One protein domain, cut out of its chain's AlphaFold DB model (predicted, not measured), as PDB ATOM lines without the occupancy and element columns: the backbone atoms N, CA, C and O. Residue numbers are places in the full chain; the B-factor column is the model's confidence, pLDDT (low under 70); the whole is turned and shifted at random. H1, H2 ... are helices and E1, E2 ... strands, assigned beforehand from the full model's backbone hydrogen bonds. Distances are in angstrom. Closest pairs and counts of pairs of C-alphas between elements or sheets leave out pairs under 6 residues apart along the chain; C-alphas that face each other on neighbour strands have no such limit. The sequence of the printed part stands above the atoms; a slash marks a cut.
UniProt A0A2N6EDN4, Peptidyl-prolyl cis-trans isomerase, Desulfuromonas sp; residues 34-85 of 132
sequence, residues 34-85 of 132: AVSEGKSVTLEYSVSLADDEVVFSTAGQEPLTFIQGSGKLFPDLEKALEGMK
ATOM      1  N   ALA A  34      31.159 -28.409  45.580       93.38
ATOM      2  CA  ALA A  34      31.280 -29.790  45.132       93.38
ATOM      3  C   ALA A  34      31.364 -29.854  43.596       93.38
ATOM      4  O   ALA A  34      30.752 -29.019  42.908       93.38
ATOM      5  N   VAL A  35      32.092 -30.841  43.073       96.19
ATOM      6  CA  VAL A  35      32.113 -31.197  41.650       96.19
ATOM      7  C   VAL A  35      30.673 -31.371  41.178       96.19
ATOM      8  O   VAL A  35      29.876 -32.041  41.829       96.19
ATOM      9  N   SER A  36      30.315 -30.668  40.110       96.69
ATOM     10  CA  SER A  36      28.999 -30.759  39.472       96.69
ATOM     11  C   SER A  36      29.059 -30.258  38.042       96.69
ATOM     12  O   SER A  36      29.983 -29.522  37.687       96.69
ATOM     13  N   GLU A  37      28.087 -30.674  37.236       96.25
ATOM     14  CA  GLU A  37      27.988 -30.369  35.807       96.25
ATOM     15  C   GLU A  37      28.288 -28.894  35.477       96.25
ATOM     16  O   GLU A  37      27.804 -27.964  36.128       96.25
ATOM     17  N   GLY A  38      29.134 -28.681  34.466       95.81
ATOM     18  CA  GLY A  38      29.552 -27.361  33.995       95.81
ATOM     19  C   GLY A  38      30.651 -26.686  34.822       95.81
ATOM     20  O   GLY A  38      31.145 -25.634  34.415       95.81
ATOM     21  N   LYS A  39      31.078 -27.258  35.956       95.50
ATOM     22  CA  LYS A  39      32.186 -26.701  36.747       95.50
ATOM     23  C   LYS A  39      33.546 -27.088  36.184       95.50
ATOM     24  O   LYS A  39      33.740 -28.202  35.705       95.50
ATOM     25  N   SER A  40      34.502 -26.171  36.320       96.06
ATOM     26  CA  SER A  40      35.917 -26.470  36.107       96.06
ATOM     27  C   SER A  40      36.466 -27.237  37.301       96.06
ATOM     28  O   SER A  40      36.359 -26.776  38.437       96.06
ATOM     29  N   VAL A  41      37.066 -28.390  37.033       95.88
ATOM     30  CA  VAL A  41      37.654 -29.283  38.031       95.88
ATOM     31  C   VAL A  41      39.114 -29.501  37.674       95.88
ATOM     32  O   VAL A  41      39.436 -29.807  36.527       95.88
ATOM     33  N   THR A  42      39.987 -29.353  38.664       95.50
ATOM     34  CA  THR A  42      41.421 -29.624  38.544       95.50
ATOM     35  C   THR A  42      41.772 -30.783  39.463       95.50
ATOM     36  O   THR A  42      41.421 -30.750  40.643       95.50
ATOM     37  N   LEU A  43      42.447 -31.800  38.932       94.00
ATOM     38  CA  LEU A  43      42.835 -32.987  39.683       94.00
ATOM     39  C   LEU A  43      44.259 -33.435  39.360       94.00
ATOM     40  O   LEU A  43      44.745 -33.311  38.234       94.00
ATOM     41  N   GLU A  44      44.913 -33.969  40.384       95.62
ATOM     42  CA  GLU A  44      46.085 -34.822  40.244       95.62
ATOM     43  C   GLU A  44      45.597 -36.274  40.306       95.62
ATOM     44  O   GLU A  44      44.765 -36.606  41.155       95.62
ATOM     45  N   TYR A  45      46.062 -37.132  39.400       94.06
ATOM     46  CA  TYR A  45      45.667 -38.538  39.377       94.06
ATOM     47  C   TYR A  45      46.789 -39.449  38.900       94.06
ATOM     48  O   TYR A  45      47.697 -39.045  38.170       94.06
ATOM     49  N   SER A  46      46.674 -40.709  39.294       94.50
ATOM     50  CA  SER A  46      47.452 -41.819  38.770       94.50
ATOM     51  C   SER A  46      46.525 -42.885  38.203       94.50
ATOM     52  O   SER A  46      45.366 -43.011  38.601       94.50
ATOM     53  N   VAL A  47      47.046 -43.644  37.245       93.69
ATOM     54  CA  VAL A  47      46.394 -44.818  36.670       93.69
ATOM     55  C   VAL A  47      47.301 -46.005  36.922       93.69
ATOM     56  O   VAL A  47      48.480 -45.980  36.555       93.69
ATOM     57  N   SER A  48      46.743 -47.035  37.544       95.12
ATOM     58  CA  SER A  48      47.410 -48.303  37.791       95.12
ATOM     59  C   SER A  48      46.674 -49.454  37.117       95.12
ATOM     60  O   SER A  48      45.469 -49.384  36.861       95.12
ATOM     61  N   LEU A  49      47.420 -50.506  36.806       93.31
ATOM     62  CA  LEU A  49      46.883 -51.793  36.391       93.31
ATOM     63  C   LEU A  49      46.345 -52.566  37.607       93.31
ATOM     64  O   LEU A  49      46.504 -52.154  38.756       93.31
ATOM     65  N   ALA A  50      45.684 -53.695  37.345       89.62
ATOM     66  CA  ALA A  50      45.082 -54.542  38.379       89.62
ATOM     67  C   ALA A  50      46.109 -55.222  39.310       89.62
ATOM     68  O   ALA A  50      45.732 -55.788  40.330       89.62
ATOM     69  N   ASP A  51      47.387 -55.193  38.944       93.19
ATOM     70  CA  ASP A  51      48.531 -55.657  39.729       93.19
ATOM     71  C   ASP A  51      49.273 -54.504  40.435       93.19
ATOM     72  O   ASP A  51      50.416 -54.672  40.859       93.19
ATOM     73  N   ASP A  52      48.617 -53.347  40.567       91.38
ATOM     74  CA  ASP A  52      49.121 -52.118  41.190       91.38
ATOM     75  C   ASP A  52      50.296 -51.444  40.450       91.38
ATOM     76  O   ASP A  52      50.868 -50.466  40.944       91.38
ATOM     77  N   GLU A  53      50.641 -51.889  39.237       95.81
ATOM     78  CA  GLU A  53      51.644 -51.209  38.417       95.81
ATOM     79  C   GLU A  53      51.113 -49.849  37.933       95.81
ATOM     80  O   GLU A  53      50.141 -49.773  37.181       95.81
ATOM     81  N   VAL A  54      51.761 -48.753  38.342       93.94
ATOM     82  CA  VAL A  54      51.418 -47.398  37.885       93.94
ATOM     83  C   VAL A  54      51.909 -47.193  36.453       93.94
ATOM     84  O   VAL A  54      53.108 -47.095  36.206       93.94
ATOM     85  N   VAL A  55      50.971 -47.054  35.518       94.00
ATOM     86  CA  VAL A  55      51.256 -46.829  34.090       94.00
ATOM     87  C   VAL A  55      51.246 -45.352  33.707       94.00
ATOM     88  O   VAL A  55      51.807 -44.967  32.683       94.00
ATOM     89  N   PHE A  56      50.607 -44.510  34.522       91.31
ATOM     90  CA  PHE A  56      50.537 -43.068  34.307       91.31
ATOM     91  C   PHE A  56      50.340 -42.324  35.632       91.31
ATOM     92  O   PHE A  56      49.645 -42.809  36.523       91.31
ATOM     93  N   SER A  57      50.922 -41.133  35.768       93.62
ATOM     94  CA  SER A  57      50.704 -40.254  36.919       93.62
ATOM     95  C   SER A  57      50.954 -38.801  36.541       93.62
ATOM     96  O   SER A  57      51.926 -38.508  35.852       93.62
ATOM     97  N   THR A  58      50.109 -37.896  37.032       92.88
ATOM     98  CA  THR A  58      50.343 -36.447  36.949       92.88
ATOM     99  C   THR A  58      51.072 -35.899  38.177       92.88
ATOM    100  O   THR A  58      51.265 -34.690  38.271       92.88
ATOM    101  N   ALA A  59      51.460 -36.747  39.138       89.06
ATOM    102  CA  ALA A  59      52.136 -36.303  40.352       89.06
ATOM    103  C   ALA A  59      53.463 -35.603  40.025       89.06
ATOM    104  O   ALA A  59      54.336 -36.164  39.360       89.06
ATOM    105  N   GLY A  60      53.612 -34.362  40.493       89.12
ATOM    106  CA  GLY A  60      54.776 -33.527  40.178       89.12
ATOM    107  C   GLY A  60      54.804 -32.972  38.747       89.12
ATOM    108  O   GLY A  60      55.822 -32.412  38.337       89.12
ATOM    109  N   GLN A  61      53.710 -33.106  37.993       92.19
ATOM    110  CA  GLN A  61      53.498 -32.488  36.681       92.19
ATOM    111  C   GLN A  61      52.333 -31.487  36.730       92.19
ATOM    112  O   GLN A  61      51.790 -31.191  37.794       92.19
ATOM    113  N   GLU A  62      51.961 -30.928  35.575       89.00
ATOM    114  CA  GLU A  62      50.795 -30.052  35.473       89.00
ATOM    115  C   GLU A  62      49.498 -30.852  35.726       89.00
ATOM    116  O   GLU A  62      49.268 -31.863  35.054       89.00
ATOM    117  N   PRO A  63      48.650 -30.435  36.688       92.19
ATOM    118  CA  PRO A  63      47.387 -31.108  36.972       92.19
ATOM    119  C   PRO A  63      46.428 -31.070  35.783       92.19
ATOM    120  O   PRO A  63      46.359 -30.089  35.037       92.19
ATOM    121  N   LEU A  64      45.598 -32.103  35.653       93.06
ATOM    122  CA  LEU A  64      44.566 -32.116  34.628       93.06
ATOM    123  C   LEU A  64      43.420 -31.192  35.037       93.06
ATOM    124  O   LEU A  64      42.816 -31.378  36.093       93.06
ATOM    125  N   THR A  65      43.077 -30.240  34.171       94.81
ATOM    126  CA  THR A  65      41.870 -29.418  34.316       94.81
ATOM    127  C   THR A  65      40.869 -29.752  33.219       94.81
ATOM    128  O   THR A  65      41.212 -29.771  32.037       94.81
ATOM    129  N   PHE A  66      39.620 -30.000  33.603       94.94
ATOM    130  CA  PHE A  66      38.526 -30.304  32.684       94.94
ATOM    131  C   PHE A  66      37.204 -29.693  33.172       94.94
ATOM    132  O   PHE A  66      37.104 -29.216  34.302       94.94
ATOM    133  N   ILE A  67      36.187 -29.688  32.308       96.81
ATOM    134  CA  ILE A  67      34.827 -29.276  32.674       96.81
ATOM    135  C   ILE A  67      33.997 -30.528  32.969       96.81
ATOM    136  O   ILE A  67      33.883 -31.403  32.107       96.81
ATOM    137  N   GLN A  68      33.397 -30.610  34.152       97.25
ATOM    138  CA  GLN A  68      32.538 -31.731  34.536       97.25
ATOM    139  C   GLN A  68      31.329 -31.837  33.594       97.25
ATOM    140  O   GLN A  68      30.631 -30.844  33.369       97.25
ATOM    141  N   GLY A  69      31.077 -33.025  33.043       95.44
ATOM    142  CA  GLY A  69      30.015 -33.271  32.065       95.44
ATOM    143  C   GLY A  69      30.403 -32.962  30.616       95.44
ATOM    144  O   GLY A  69      29.569 -33.084  29.724       95.44
ATOM    145  N   SER A  70      31.651 -32.557  30.342       95.81
ATOM    146  CA  SER A  70      32.093 -32.251  28.969       95.81
ATOM    147  C   SER A  70      32.522 -33.477  28.158       95.81
ATOM    148  O   SER A  70      32.799 -33.339  26.964       95.81
ATOM    149  N   GLY A  71      32.595 -34.660  28.781       94.00
ATOM    150  CA  GLY A  71      33.039 -35.891  28.124       94.00
ATOM    151  C   GLY A  71      34.526 -35.870  27.767       94.00
ATOM    152  O   GLY A  71      34.936 -36.448  26.761       94.00
ATOM    153  N   LYS A  72      35.335 -35.145  28.550       92.75
ATOM    154  CA  LYS A  72      36.801 -35.137  28.411       92.75
ATOM    155  C   LYS A  72      37.435 -36.332  29.108       92.75
ATOM    156  O   LYS A  72      38.529 -36.735  28.722       92.75
ATOM    157  N   LEU A  73      36.753 -36.877  30.112       93.56
ATOM    158  CA  LEU A  73      37.118 -38.105  30.797       93.56
ATOM    159  C   LEU A  73      36.109 -39.210  30.473       93.56
ATOM    160  O   LEU A  73      35.079 -38.980  29.835       93.56
ATOM    161  N   PHE A  74      36.409 -40.431  30.918       94.31
ATOM    162  CA  PHE A  74      35.459 -41.532  30.817       94.31
ATOM    163  C   PHE A  74      34.155 -41.183  31.555       94.31
ATOM    164  O   PHE A  74      34.229 -40.685  32.682       94.31
ATOM    165  N   PRO A  75      32.967 -41.461  30.986       95.38
ATOM    166  CA  PRO A  75      31.691 -41.095  31.608       95.38
ATOM    167  C   PRO A  75      31.531 -41.614  33.042       95.38
ATOM    168  O   PRO A  75      31.046 -40.899  33.918       95.38
ATOM    169  N   ASP A  76      31.986 -42.842  33.300       95.88
ATOM    170  CA  ASP A  76      31.942 -43.436  34.637       95.88
ATOM    171  C   ASP A  76      32.936 -42.785  35.608       95.88
ATOM    172  O   ASP A  76      32.649 -42.698  36.802       95.88
ATOM    173  N   LEU A  77      34.058 -42.252  35.107       95.81
ATOM    174  CA  LEU A  77      34.984 -41.459  35.913       95.81
ATOM    175  C   LEU A  77      34.372 -40.104  36.280       95.81
ATOM    176  O   LEU A  77      34.360 -39.755  37.457       95.81
ATOM    177  N   GLU A  78      33.802 -39.368  35.318       95.62
ATOM    178  CA  GLU A  78      33.123 -38.092  35.606       95.62
ATOM    179  C   GLU A  78      31.993 -38.301  36.624       95.62
ATOM    180  O   GLU A  78      31.910 -37.590  37.627       95.62
ATOM    181  N   LYS A  79      31.178 -39.348  36.450       96.38
ATOM    182  CA  LYS A  79      30.126 -39.714  37.408       96.38
ATOM    183  C   LYS A  79      30.676 -40.053  38.796       96.38
ATOM    184  O   LYS A  79      30.041 -39.728  39.796       96.38
ATOM    185  N   ALA A  80      31.827 -40.717  38.878       96.19
ATOM    186  CA  ALA A  80      32.447 -41.056  40.154       96.19
ATOM    187  C   ALA A  80      33.009 -39.832  40.895       96.19
ATOM    188  O   ALA A  80      33.108 -39.892  42.125       96.19
ATOM    189  N   LEU A  81      33.361 -38.766  40.167       95.88
ATOM    190  CA  LEU A  81      33.841 -37.492  40.712       95.88
ATOM    191  C   LEU A  81      32.703 -36.559  41.150       95.88
ATOM    192  O   LEU A  81      32.927 -35.688  41.988       95.88
ATOM    193  N   GLU A  82      31.493 -36.731  40.615       96.38
ATOM    194  CA  GLU A  82      30.320 -35.918  40.954       96.38
ATOM    195  C   GLU A  82      30.105 -35.834  42.477       96.38
ATOM    196  O   GLU A  82      30.089 -36.839  43.190       96.38
ATOM    197  N   GLY A  83      29.939 -34.617  42.992       95.62
ATOM    198  CA  GLY A  83      29.724 -34.356  44.413       95.62
ATOM    199  C   GLY A  83      30.988 -34.318  45.280       95.62
ATOM    200  O   GLY A  83      30.892 -33.869  46.426       95.62
ATOM    201  N   MET A  84      32.158 -34.721  44.768       96.12
ATOM    202  CA  MET A  84      33.418 -34.631  45.517       96.12
ATOM    203  C   MET A  84      33.787 -33.178  45.813       96.12
ATOM    204  O   MET A  84      33.467 -32.265  45.048       96.12
ATOM    205  N   LYS A  85      34.480 -32.948  46.925       94.50
ATOM    206  CA  LYS A  85      34.981 -31.615  47.295       94.50
ATOM    207  C   LYS A  85      36.477 -31.498  47.042       94.50
ATOM    208  O   LYS A  85      37.200 -32.489  46.995       94.50
TER     209      LYS A  85
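AT A GLANCE: This is residues 34 to 85 of the 132 residues of the protein "Peptidyl-prolyl cis-trans isomerase" of Desulfuromonas sp (UniProt A0A2N6EDN4). The model is an arch: the strand pair E1 and E4 makes one limb, the hairpin of E2 and E3 turns off as an arm, and the short helix H1 lies toward the other end. The printed part has 52 residues, in the order E1, E2, E3, E4, H1, with two antiparallel two-stranded sheets. The class is mixed, with under half of the residues in named elements. It is only just compact, close to loose, with a radius of gyration of the C-alphas of 11.9 A and spans of 33 by 23 by 19 A.

IN THESE COORDINATES: E1, residues 40 to 43, begins at C-alpha (35.917, -26.470, 36.107) and is 10.2 A long; E4, residues 64 to 67, is 10.3 A. E2 is residues 46 to 48, and E3 is residues 54 to 57. H1, residues 75 to 81, is 10.0 A and ends at (33.841, -37.492, 40.712).

HOW THE PARTS SIT: E1 and E4 are antiparallel at 154 degrees, with N 41 and O 66 2.9 A apart, within hydrogen-bond range. E1 runs on into E2 at 58 degrees. The hairpin E2 and E3 is antiparallel at 170 degrees, with N 47 and O 56 within hydrogen-bond range at 2.8 A. H1 is apart from E1, E2 and E3; every O i to N i+4 pair in it is within hydrogen-bond range.

THE WHOLE: The C-alphas of Gly 38 and Asp 51, the two farthest apart, are 34.6 A apart. Residues 71 to 77, of which 75 to 77 belong to H1, stand free. The printed part has no cut and no long link, and no printed residue is under 70 in pLDDT.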